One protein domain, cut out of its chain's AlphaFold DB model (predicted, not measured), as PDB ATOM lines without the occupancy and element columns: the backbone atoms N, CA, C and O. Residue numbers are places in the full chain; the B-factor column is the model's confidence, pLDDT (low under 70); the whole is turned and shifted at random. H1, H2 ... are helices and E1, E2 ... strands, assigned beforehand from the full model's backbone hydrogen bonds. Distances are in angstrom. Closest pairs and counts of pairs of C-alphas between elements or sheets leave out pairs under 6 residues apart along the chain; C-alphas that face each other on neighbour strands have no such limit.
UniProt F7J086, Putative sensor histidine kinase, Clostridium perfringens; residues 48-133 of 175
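Overview. This is residues 48 to 133 of the 175 residues of the protein "Putative sensor histidine kinase" of Clostridium perfringens (UniProt F7J086). Picture a twisted sheet of four antiparallel strands with one helix over each face: H2 packs slantwise over E1 and E4 on one face, while the shorter H1 sits more loosely over E4 on the other. Between H1 and E1 a long loop, residues 59 to 75, has no named element. The printed part has 86 residues, with two named helices and four named strands in the order H1, E1, E2, H2, E3, E4, and the sheet's order is E2, E1, E4, E3. The class is mixed, helices and strands, with under half of the residues, 40 of 86, in named elements. The whole is compact, with a radius of gyration of the C-alphas of 12.2 A, and spans 35 by 30 by 23 A.

Arrangement. Start at H1, residues 50 to 58, which is on the sheet at a height of 10.3 A, only just placed, on a local plane of 6 C-alphas. It lies over E4, residues 122 to 126, and runs along the strands, at 5 degrees to E4 on the local plane; their closest C-alphas, Val 55 and Ile 125, are 7.7 A apart. Next look at E1, residues 76 to 80, an inner strand antiparallel to E4, with N 78 and O 124 at 3.0 A. E1 and E2, residues 86 to 89, form a hairpin, with N 79 and O 88 at 2.7 A. H2, residues 94 to 105, is on the opposite face from H1, at a height of 8.7 A. It lies over E1 and E4, slantwise to the strands, at 54 degrees to E1 on the local plane; the closest C-alphas of H2 and E4, Leu 99 and Val 124, are 6.3 A apart. H1 and H2 are apart. E3, residues 112 to 116, forms a hairpin with E4, with N 115 and O 123 at 2.9 A. In H1 and H2 every O i to N i+4 pair is within hydrogen-bond range.

Along the chain. Find C-alpha 50 at (-26.564, 11.950, 7.105), where H1 begins its 12.1 A. From C-alpha 76 at (-36.137, 4.415, 11.329), E1 runs 13.5 A, and E2 then covers 7.2 A. H2 runs 16.3 A, E3 13.5 A, and E4 13.2 A to C-alpha 126 at (-32.129, 2.835, 14.091).

Size, cuts and confidence. The two C-alphas farthest apart, those of Ser 83 and Phe 133, are 35.9 A apart. The printed part has no cut, and its one long link, H1 to E1, has 17 residues. The mean pLDDT of the printed part is 86.4, and residue 108 alone is under 70.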
ATOM      1  N   GLY A  48     -23.566   9.100   3.258       79.00
ATOM      2  CA  GLY A  48     -23.901   7.902   4.042       79.00
ATOM      3  C   GLY A  48     -24.052   8.132   5.551       79.00
ATOM      4  O   GLY A  48     -24.741   7.371   6.218       79.00
ATOM      5  N   SER A  49     -23.456   9.193   6.102       82.50
ATOM      6  CA  SER A  49     -23.560   9.552   7.523       82.50
ATOM      7  C   SER A  49     -24.742  10.462   7.865       82.50
ATOM      8  O   SER A  49     -24.997  10.690   9.049       82.50
ATOM      9  N   VAL A  50     -25.482  10.975   6.872       86.06
ATOM     10  CA  VAL A  50     -26.564  11.950   7.105       86.06
ATOM     11  C   VAL A  50     -27.644  11.369   8.010       86.06
ATOM     12  O   VAL A  50     -28.155  12.083   8.866       86.06
ATOM     13  N   SER A  51     -27.946  10.074   7.883       85.00
ATOM     14  CA  SER A  51     -28.926   9.420   8.750       85.00
ATOM     15  C   SER A  51     -28.533   9.518  10.227       85.00
ATOM     16  O   SER A  51     -29.389   9.838  11.040       85.00
ATOM     17  N   ASN A  52     -27.259   9.307  10.572       86.94
ATOM     18  CA  ASN A  52     -26.781   9.457  11.948       86.94
ATOM     19  C   ASN A  52     -26.798  10.930  12.388       86.94
ATOM     20  O   ASN A  52     -27.322  11.262  13.445       86.94
ATOM     21  N   GLN A  53     -26.314  11.840  11.536       88.12
ATOM     22  CA  GLN A  53     -26.304  13.277  11.842       88.12
ATOM     23  C   GLN A  53     -27.709  13.841  12.095       88.12
ATOM     24  O   GLN A  53     -27.872  14.760  12.897       88.12
ATOM     25  N   GLN A  54     -28.730  13.329  11.405       89.38
ATOM     26  CA  GLN A  54     -30.121  13.705  11.653       89.38
ATOM     27  C   GLN A  54     -30.588  13.257  13.045       89.38
ATOM     28  O   GLN A  54     -31.236  14.042  13.735       89.38
ATOM     29  N   VAL A  55     -30.232  12.043  13.475       88.19
ATOM     30  CA  VAL A  55     -30.551  11.518  14.816       88.19
ATOM     31  C   VAL A  55     -29.828  12.313  15.899       88.19
ATOM     32  O   VAL A  55     -30.450  12.753  16.863       88.19
ATOM     33  N   GLU A  56     -28.535  12.576  15.711       88.62
ATOM     34  CA  GLU A  56     -27.746  13.401  16.630       88.62
ATOM     35  C   GLU A  56     -28.339  14.802  16.781       88.62
ATOM     36  O   GLU A  56     -28.433  15.307  17.895       88.62
ATOM     37  N   LYS A  57     -28.793  15.422  15.683       89.38
ATOM     38  CA  LYS A  57     -29.477  16.723  15.720       89.38
ATOM     39  C   LYS A  57     -30.839  16.651  16.402       89.38
ATOM     40  O   LYS A  57     -31.183  17.574  17.131       89.38
ATOM     41  N   MET A  58     -31.599  15.583  16.175       87.00
ATOM     42  CA  MET A  58     -32.909  15.375  16.797       87.00
ATOM     43  C   MET A  58     -32.802  15.267  18.320       87.00
ATOM     44  O   MET A  58     -33.661  15.773  19.032       87.00
ATOM     45  N   LEU A  59     -31.739  14.635  18.819       87.56
ATOM     46  CA  LEU A  59     -31.504  14.436  20.251       87.56
ATOM     47  C   LEU A  59     -30.488  15.421  20.841       87.56
ATOM     48  O   LEU A  59     -30.147  15.342  22.027       87.56
ATOM     49  N   ALA A  60     -30.020  16.376  20.035       87.50
ATOM     50  CA  ALA A  60     -29.119  17.421  20.482       87.50
ATOM     51  C   ALA A  60     -29.782  18.218  21.608       87.50
ATOM     52  O   ALA A  60     -30.923  18.662  21.501       87.50
ATOM     53  N   GLY A  61     -29.060  18.392  22.714       83.31
ATOM     54  CA  GLY A  61     -29.573  19.127  23.868       83.31
ATOM     55  C   GLY A  61     -30.571  18.357  24.736       83.31
ATOM     56  O   GLY A  61     -31.124  18.971  25.642       83.31
ATOM     57  N   LYS A  62     -30.755  17.041  24.520       84.00
ATOM     58  CA  LYS A  62     -31.617  16.166  25.340       84.00
ATOM     59  C   LYS A  62     -33.047  16.715  25.449       84.00
ATOM     60  O   LYS A  62     -33.453  17.181  26.517       84.00
ATOM     61  N   PRO A  63     -33.806  16.702  24.341       86.50
ATOM     62  CA  PRO A  63     -35.166  17.220  24.329       86.50
ATOM     63  C   PRO A  63     -36.035  16.521  25.380       86.50
ATOM     64  O   PRO A  63     -35.897  15.322  25.631       86.50
ATOM     65  N   LEU A  64     -36.927  17.297  25.996       86.00
ATOM     66  CA  LEU A  64     -37.826  16.816  27.050       86.00
ATOM     67  C   LEU A  64     -39.034  16.075  26.473       86.00
ATOM     68  O   LEU A  64     -39.499  15.123  27.088       86.00
ATOM     69  N   ASN A  65     -39.472  16.487  25.279       87.56
ATOM     70  CA  ASN A  65     -40.617  15.935  24.565       87.56
ATOM     71  C   ASN A  65     -40.196  15.466  23.171       87.56
ATOM     72  O   ASN A  65     -39.307  16.057  22.547       87.56
ATOM     73  N   PHE A  66     -40.878  14.442  22.668       88.06
ATOM     74  CA  PHE A  66     -40.719  13.984  21.298       88.06
ATOM     75  C   PHE A  66     -41.308  15.003  20.310       88.06
ATOM     76  O   PHE A  66     -42.419  15.498  20.496       88.06
ATOM     77  N   ILE A  67     -40.558  15.310  19.251       86.25
ATOM     78  CA  ILE A  67     -41.032  16.107  18.118       86.25
ATOM     79  C   ILE A  67     -40.863  15.240  16.869       86.25
ATOM     80  O   ILE A  67     -39.726  14.851  16.578       86.25
ATOM     81  N   PRO A  68     -41.946  14.941  16.132       85.38
ATOM     82  CA  PRO A  68     -41.873  14.104  14.945       85.38
ATOM     83  C   PRO A  68     -40.947  14.740  13.901       85.38
ATOM     84  O   PRO A  68     -41.110  15.920  13.560       85.38
ATOM     85  N   PRO A  69     -39.946  14.002  13.395       85.25
ATOM     86  CA  PRO A  69     -39.064  14.512  12.365       85.25
ATOM     87  C   PRO A  69     -39.796  14.606  11.015       85.25
ATOM     88  O   PRO A  69     -40.814  13.966  10.772       85.25
ATOM     89  N   ASN A  70     -39.263  15.423  10.105       84.69
ATOM     90  CA  ASN A  70     -39.832  15.600   8.765       84.69
ATOM     91  C   ASN A  70     -39.765  14.291   7.943       84.69
ATOM     92  O   ASN A  70     -38.891  13.458   8.157       84.69
ATOM     93  N   ASN A  71     -40.582  14.176   6.897       79.31
ATOM     94  CA  ASN A  71     -40.624  13.070   5.930       79.31
ATOM     95  C   ASN A  71     -39.280  12.774   5.225       79.31
ATOM     96  O   ASN A  71     -39.129  11.736   4.587       79.31
ATOM     97  N   ASN A  72     -38.300  13.680   5.316       82.94
ATOM     98  CA  ASN A  72     -36.932  13.487   4.819       82.94
ATOM     99  C   ASN A  72     -35.980  12.844   5.846       82.94
ATOM    100  O   ASN A  72     -34.771  12.767   5.604       82.94
ATOM    101  N   PHE A  73     -36.495  12.423   6.996       85.06
ATOM    102  CA  PHE A  73     -35.733  11.718   8.011       85.06
ATOM    103  C   PHE A  73     -35.424  10.295   7.551       85.06
ATOM    104  O   PHE A  73     -36.317   9.524   7.214       85.06
ATOM    105  N   LEU A  74     -34.133   9.973   7.499       85.81
ATOM    106  CA  LEU A  74     -33.641   8.720   6.928       85.81
ATOM    107  C   LEU A  74     -33.624   7.574   7.937       85.81
ATOM    108  O   LEU A  74     -33.720   6.408   7.553       85.81
ATOM    109  N   ALA A  75     -33.466   7.897   9.221       88.44
ATOM    110  CA  ALA A  75     -33.430   6.886  10.261       88.44
ATOM    111  C   ALA A  75     -34.838   6.344  10.527       88.44
ATOM    112  O   ALA A  75     -35.843   7.039  10.401       88.44
ATOM    113  N   LYS A  76     -34.905   5.078  10.913       90.31
ATOM    114  CA  LYS A  76     -36.137   4.415  11.329       90.31
ATOM    115  C   LYS A  76     -36.353   4.703  12.805       90.31
ATOM    116  O   LYS A  76     -35.402   4.595  13.574       90.31
ATOM    117  N   TYR A  77     -37.564   5.047  13.206       91.56
ATOM    118  CA  TYR A  77     -37.901   5.261  14.601       91.56
ATOM    119  C   TYR A  77     -39.289   4.727  14.939       91.56
ATOM    120  O   TYR A  77     -40.196   4.679  14.103       91.56
ATOM    121  N   ALA A  78     -39.437   4.358  16.204       92.25
ATOM    122  CA  ALA A  78     -40.713   4.097  16.836       92.25
ATOM    123  C   ALA A  78     -40.685   4.694  18.245       92.25
ATOM    124  O   ALA A  78     -39.725   4.499  18.993       92.25
ATOM    125  N   LEU A  79     -41.720   5.458  18.570       93.00
ATOM    126  CA  LEU A  79     -41.991   6.009  19.885       93.00
ATOM    127  C   LEU A  79     -42.939   5.065  20.619       93.00
ATOM    128  O   LEU A  79     -44.016   4.737  20.118       93.00
ATOM    129  N   PHE A  80     -42.547   4.675  21.822       91.81
ATOM    130  CA  PHE A  80     -43.311   3.796  22.690       91.81
ATOM    131  C   PHE A  80     -43.747   4.539  23.948       91.81
ATOM    132  O   PHE A  80     -43.012   5.379  24.468       91.81
ATOM    133  N   ASN A  81     -44.932   4.219  24.460       92.00
ATOM    134  CA  ASN A  81     -45.358   4.673  25.779       92.00
ATOM    135  C   ASN A  81     -44.684   3.850  26.894       92.00
ATOM    136  O   ASN A  81     -44.004   2.854  26.639       92.00
ATOM    137  N   LYS A  82     -44.933   4.230  28.151       89.25
ATOM    138  CA  LYS A  82     -44.469   3.501  29.345       89.25
ATOM    139  C   LYS A  82     -44.862   2.014  29.350       89.25
ATOM    140  O   LYS A  82     -44.140   1.183  29.893       89.25
ATOM    141  N   SER A  83     -46.007   1.676  28.759       85.12
ATOM    142  CA  SER A  83     -46.525   0.306  28.663       85.12
ATOM    143  C   SER A  83     -45.883  -0.506  27.528       85.12
ATOM    144  O   SER A  83     -46.150  -1.702  27.412       85.12
ATOM    145  N   GLY A  84     -45.041   0.116  26.693       83.38
ATOM    146  CA  GLY A  84     -44.434  -0.500  25.512       83.38
ATOM    147  C   GLY A  84     -45.352  -0.551  24.285       83.38
ATOM    148  O   GLY A  84     -45.056  -1.274  23.334       83.38
ATOM    149  N   GLU A  85     -46.462   0.187  24.289       88.50
ATOM    150  CA  GLU A  85     -47.343   0.346  23.129       88.50
ATOM    151  C   GLU A  85     -46.818   1.450  22.209       88.50
ATOM    152  O   GLU A  85     -46.229   2.432  22.663       88.50
ATOM    153  N   ILE A  86     -47.047   1.297  20.907       91.50
ATOM    154  CA  ILE A  86     -46.551   2.219  19.884       91.50
ATOM    155  C   ILE A  86     -47.445   3.462  19.853       91.50
ATOM    156  O   ILE A  86     -48.645   3.360  19.604       91.50
ATOM    157  N   LEU A  87     -46.847   4.627  20.090       89.69
ATOM    158  CA  LEU A  87     -47.500   5.931  19.964       89.69
ATOM    159  C   LEU A  87     -47.342   6.496  18.553       89.69
ATOM    160  O   LEU A  87     -48.297   7.010  17.978       89.69
ATOM    161  N   GLU A  88     -46.136   6.393  17.997       90.00
ATOM    162  CA  GLU A  88     -45.809   6.915  16.674       90.00
ATOM    163  C   GLU A  88     -44.676   6.098  16.042       90.00
ATOM    164  O   GLU A  88     -43.747   5.689  16.736       90.00
ATOM    165  N   SER A  89     -44.707   5.865  14.732       90.50
ATOM    166  CA  SER A  89     -43.592   5.253  14.006       90.50
ATOM    167  C   SER A  89     -43.529   5.752  12.567       90.50
ATOM    168  O   SER A  89     -44.545   6.096  11.967       90.50
ATOM    169  N   ASN A  90     -42.326   5.751  11.987       89.81
ATOM    170  CA  ASN A  90     -42.146   5.981  10.548       89.81
ATOM    171  C   ASN A  90     -41.980   4.683   9.741       89.81
ATOM    172  O   ASN A  90     -41.758   4.727   8.531       89.81
ATOM    173  N   VAL A  91     -42.042   3.533  10.412       87.00
ATOM    174  CA  VAL A  91     -41.931   2.201   9.816       87.00
ATOM    175  C   VAL A  91     -43.085   1.312  10.253       87.00
ATOM    176  O   VAL A  91     -43.627   1.463  11.349       87.00
ATOM    177  N   GLU A  92     -43.415   0.347   9.397       88.06
ATOM    178  CA  GLU A  92     -44.506  -0.607   9.589       88.06
ATOM    179  C   GLU A  92     -44.032  -2.054   9.353       88.06
ATOM    180  O   GLU A  92     -42.972  -2.310   8.767       88.06
ATOM    181  N   GLY A  93     -44.827  -3.021   9.818       89.38
ATOM    182  CA  GLY A  93     -44.586  -4.452   9.618       89.38
ATOM    183  C   GLY A  93     -43.315  -4.958  10.305       89.38
ATOM    184  O   GLY A  93     -43.055  -4.650  11.466       89.38
ATOM    185  N   LYS A  94     -42.497  -5.729   9.576       87.69
ATOM    186  CA  LYS A  94     -41.302  -6.404  10.122       87.69
ATOM    187  C   LYS A  94     -40.286  -5.445  10.748       87.69
ATOM    188  O   LYS A  94     -39.613  -5.796  11.707       87.69
ATOM    189  N   GLU A  95     -40.150  -4.240  10.205       86.50
ATOM    190  CA  GLU A  95     -39.203  -3.246  10.727       86.50
ATOM    191  C   GLU A  95     -39.650  -2.697  12.087       86.50
ATOM    192  O   GLU A  95     -38.821  -2.474  12.967       86.50
ATOM    193  N   LEU A  96     -40.962  -2.550  12.287       88.94
ATOM    194  CA  LEU A  96     -41.543  -2.134  13.561       88.94
ATOM    195  C   LEU A  96     -41.435  -3.237  14.623       88.94
ATOM    196  O   LEU A  96     -41.127  -2.954  15.782       88.94
ATOM    197  N   GLU A  97     -41.611  -4.500  14.224       88.62
ATOM    198  CA  GLU A  97     -41.369  -5.658  15.097       88.62
ATOM    199  C   GLU A  97     -39.920  -5.686  15.595       88.62
ATOM    200  O   GLU A  97     -39.684  -5.890  16.787       88.62
ATOM    201  N   ILE A  98     -38.953  -5.399  14.715       87.44
ATOM    202  CA  ILE A  98     -37.537  -5.297  15.087       87.44
ATOM    203  C   ILE A  98     -37.327  -4.179  16.116       87.44
ATOM    204  O   ILE A  98     -36.697  -4.419  17.140       87.44
ATOM    205  N   LEU A  99     -37.868  -2.975  15.901       87.12
ATOM    206  CA  LEU A  99     -37.721  -1.878  16.875       87.12
ATOM    207  C   LEU A  99     -38.356  -2.214  18.233       87.12
ATOM    208  O   LEU A  99     -37.793  -1.900  19.280       87.12
ATOM    209  N   THR A 100     -39.489  -2.915  18.219       87.94
ATOM    210  CA  THR A 100     -40.165  -3.382  19.438       87.94
ATOM    211  C   THR A 100     -39.326  -4.424  20.183       87.94
ATOM    212  O   THR A 100     -39.250  -4.404  21.412       87.94
ATOM    213  N   MET A 101     -38.671  -5.331  19.455       88.00
ATOM    214  CA  MET A 101     -37.736  -6.304  20.027       88.00
ATOM    215  C   MET A 101     -36.540  -5.604  20.682       88.00
ATOM    216  O   MET A 101     -36.179  -5.954  21.801       88.00
ATOM    217  N   TYR A 102     -35.984  -4.570  20.042       84.25
ATOM    218  CA  TYR A 102     -34.863  -3.795  20.591       84.25
ATOM    219  C   TYR A 102     -35.230  -3.111  21.912       84.25
ATOM    220  O   TYR A 102     -34.415  -3.116  22.835       84.25
ATOM    221  N   LEU A 103     -36.455  -2.584  22.026       85.69
ATOM    222  CA  LEU A 103     -36.964  -2.041  23.286       85.69
ATOM    223  C   LEU A 103     -37.039  -3.126  24.373       85.69
ATOM    224  O   LEU A 103     -36.525  -2.940  25.471       85.69
ATOM    225  N   LYS A 104     -37.669  -4.271  24.071       85.56
ATOM    226  CA  LYS A 104     -37.899  -5.351  25.050       85.56
ATOM    227  C   LYS A 104     -36.611  -5.999  25.541       85.56
ATOM    228  O   LYS A 104     -36.490  -6.302  26.723       85.56
ATOM    229  N   GLU A 105     -35.674  -6.233  24.633       83.56
ATOM    230  CA  GLU A 105     -34.406  -6.898  24.932       83.56
ATOM    231  C   GLU A 105     -33.303  -5.911  25.345       83.56
ATOM    232  O   GLU A 105     -32.189  -6.335  25.645       83.56
ATOM    233  N   ASN A 106     -33.609  -4.606  25.395       76.25
ATOM    234  CA  ASN A 106     -32.668  -3.526  25.706       76.25
ATOM    235  C   ASN A 106     -31.357  -3.648  24.906       76.25
ATOM    236  O   ASN A 106     -30.245  -3.544  25.436       76.25
ATOM    237  N   ILE A 107     -31.496  -3.940  23.611       76.25
ATOM    238  CA  ILE A 107     -30.357  -4.118  22.716       76.25
ATOM    239  C   ILE A 107     -29.803  -2.738  22.386       76.25
ATOM    240  O   ILE A 107     -30.482  -1.912  21.773       76.25
ATOM    241  N   ASN A 108     -28.545  -2.523  22.761       67.50
ATOM    242  CA  ASN A 108     -27.761  -1.375  22.333       67.50
ATOM    243  C   ASN A 108     -26.771  -1.823  21.256       67.50
ATOM    244  O   ASN A 108     -25.742  -2.426  21.553       67.50
ATOM    245  N   ASP A 109     -27.102  -1.531  20.002       75.25
ATOM    246  CA  ASP A 109     -26.198  -1.633  18.856       75.25
ATOM    247  C   ASP A 109     -25.607  -0.255  18.510       75.25
ATOM    248  O   ASP A 109     -26.205   0.782  18.783       75.25
ATOM    249  N   ILE A 110     -24.455  -0.239  17.839       74.44
ATOM    250  CA  ILE A 110     -23.755   0.958  17.343       74.44
ATOM    251  C   ILE A 110     -24.644   1.781  16.389       74.44
ATOM    252  O   ILE A 110     -24.432   2.979  16.219       74.44
ATOM    253  N   HIS A 111     -25.639   1.145  15.767       80.94
ATOM    254  CA  HIS A 111     -26.570   1.753  14.810       80.94
ATOM    255  C   HIS A 111     -27.966   2.005  15.381       80.94
ATOM    256  O   HIS A 111     -28.890   2.334  14.630       80.94
ATOM    257  N   SER A 112     -28.142   1.783  16.682       83.44
ATOM    258  CA  SER A 112     -29.411   1.960  17.370       83.44
ATOM    259  C   SER A 112     -29.230   2.839  18.592       83.44
ATOM    260  O   SER A 112     -28.226   2.754  19.291       83.44
ATOM    261  N   LEU A 113     -30.234   3.644  18.887       85.75
ATOM    262  CA  LEU A 113     -30.251   4.485  20.063       85.75
ATOM    263  C   LEU A 113     -31.631   4.421  20.690       85.75
ATOM    264  O   LEU A 113     -32.642   4.564  20.002       85.75
ATOM    265  N   GLN A 114     -31.646   4.233  22.000       88.75
ATOM    266  CA  GLN A 114     -32.849   4.333  22.804       88.75
ATOM    267  C   GLN A 114     -32.758   5.606  23.635       88.75
ATOM    268  O   GLN A 114     -31.730   5.873  24.264       88.75
ATOM    269  N   TYR A 115     -33.813   6.409  23.611       87.56
ATOM    270  CA  TYR A 115     -33.890   7.625  24.405       87.56
ATOM    271  C   TYR A 115     -35.244   7.703  25.096       87.56
ATOM    272  O   TYR A 115     -36.285   7.675  24.442       87.56
ATOM    273  N   THR A 116     -35.215   7.803  26.421       89.81
ATOM    274  CA  THR A 116     -36.408   7.954  27.253       89.81
ATOM    275  C   THR A 116     -36.599   9.427  27.604       89.81
ATOM    276  O   THR A 116     -35.688  10.079  28.119       89.81
ATOM    277  N   TYR A 117     -37.784   9.945  27.303       89.62
ATOM    278  CA  TYR A 117     -38.223  11.312  27.560       89.62
ATOM    279  C   TYR A 117     -38.743  11.484  28.996       89.62
ATOM    280  O   TYR A 117     -38.858  10.525  29.761       89.62
ATOM    281  N   GLN A 118     -39.057  12.726  29.387       87.81
ATOM    282  CA  GLN A 118     -39.552  13.018  30.740       87.81
ATOM    283  C   GLN A 118     -40.955  12.471  31.019       87.81
ATOM    284  O   GLN A 118     -41.283  12.202  32.170       87.81
ATOM    285  N   ASP A 119     -41.765  12.300  29.980       88.00
ATOM    286  CA  ASP A 119     -43.089  11.672  30.040       88.00
ATOM    287  C   ASP A 119     -43.016  10.135  30.109       88.00
ATOM    288  O   ASP A 119     -44.039   9.459  30.007       88.00
ATOM    289  N   GLU A 120     -41.808   9.586  30.280       87.56
ATOM    290  CA  GLU A 120     -41.496   8.156  30.284       87.56
ATOM    291  C   GLU A 120     -41.792   7.446  28.951       87.56
ATOM    292  O   GLU A 120     -41.733   6.216  28.871       87.56
ATOM    293  N   SER A 121     -42.056   8.201  27.879       90.62
ATOM    294  CA  SER A 121     -42.052   7.650  26.528       90.62
ATOM    295  C   SER A 121     -40.618   7.336  26.102       90.62
ATOM    296  O   SER A 121     -39.673   8.045  26.447       90.62
ATOM    297  N   THR A 122     -40.423   6.241  25.373       90.75
ATOM    298  CA  THR A 122     -39.100   5.826  24.896       90.75
ATOM    299  C   THR A 122     -39.118   5.751  23.383       90.75
ATOM    300  O   THR A 122     -39.921   5.023  22.805       90.75
ATOM    301  N   VAL A 123     -38.230   6.496  22.728       91.69
ATOM    302  CA  VAL A 123     -38.002   6.364  21.291       91.69
ATOM    303  C   VAL A 123     -36.858   5.393  21.047       91.69
ATOM    304  O   VAL A 123     -35.778   5.526  21.626       91.69
ATOM    305  N   VAL A 124     -37.091   4.425  20.168       90.88
ATOM    306  CA  VAL A 124     -36.051   3.557  19.618       90.88
ATOM    307  C   VAL A 124     -35.796   4.005  18.194       90.88
ATOM    308  O   VAL A 124     -36.700   3.993  17.359       90.88
ATOM    309  N   ILE A 125     -34.560   4.405  17.922       90.50
ATOM    310  CA  ILE A 125     -34.120   4.902  16.624       90.50
ATOM    311  C   ILE A 125     -33.044   3.969  16.090       90.50
ATOM    312  O   ILE A 125     -32.125   3.597  16.812       90.50
ATOM    313  N   ARG A 126     -33.128   3.620  14.809       89.44
ATOM    314  CA  ARG A 126     -32.129   2.835  14.091       89.44
ATOM    315  C   ARG A 126     -31.781   3.513  12.777       89.44
ATOM    316  O   ARG A 126     -32.664   3.789  11.965       89.44
ATOM    317  N   TRP A 127     -30.500   3.741  12.526       88.19
ATOM    318  CA  TRP A 127     -30.022   4.317  11.267       88.19
ATOM    319  C   TRP A 127     -29.196   3.314  10.470       88.19
ATOM    320  O   TRP A 127     -28.673   2.339  11.000       88.19
ATOM    321  N   ASN A 128     -29.066   3.572   9.170       83.25
ATOM    322  CA  ASN A 128     -28.194   2.811   8.284       83.25
ATOM    323  C   ASN A 128     -27.163   3.756   7.665       83.25
ATOM    324  O   ASN A 128     -27.530   4.801   7.128       83.25
ATOM    325  N   TYR A 129     -25.887   3.365   7.687       79.06
ATOM    326  CA  TYR A 129     -24.833   4.072   6.961       79.06
ATOM    327  C   TYR A 129     -24.865   3.686   5.486       79.06
ATOM    328  O   TYR A 129     -24.137   2.801   5.046       79.06
ATOM    329  N   ARG A 130     -25.756   4.319   4.727       80.94
ATOM    330  CA  ARG A 130     -25.896   4.075   3.292       80.94
ATOM    331  C   ARG A 130     -26.269   5.346   2.560       80.94
ATOM    332  O   ARG A 130     -26.955   6.212   3.101       80.94
ATOM    333  N   ARG A 131     -25.823   5.447   1.313       83.38
ATOM    334  CA  ARG A 131     -26.209   6.561   0.445       83.38
ATOM    335  C   ARG A 131     -27.630   6.358  -0.052       83.38
ATOM    336  O   ARG A 131     -27.950   5.315  -0.626       83.38
ATOM    337  N   GLU A 132     -28.468   7.368   0.127       85.44
ATOM    338  CA  GLU A 132     -29.858   7.331  -0.318       85.44
ATOM    339  C   GLU A 132     -30.224   8.568  -1.130       85.44
ATOM    340  O   GLU A 132     -29.647   9.637  -0.952       85.44
ATOM    341  N   PHE A 133     -31.227   8.439  -1.999       85.69
ATOM    342  CA  PHE A 133     -31.759   9.570  -2.752       85.69
ATOM    343  C   PHE A 133     -32.267  10.664  -1.814       85.69
ATOM    344  O   PHE A 133     -32.829  10.383  -0.754       85.69
TER     345      PHE A 133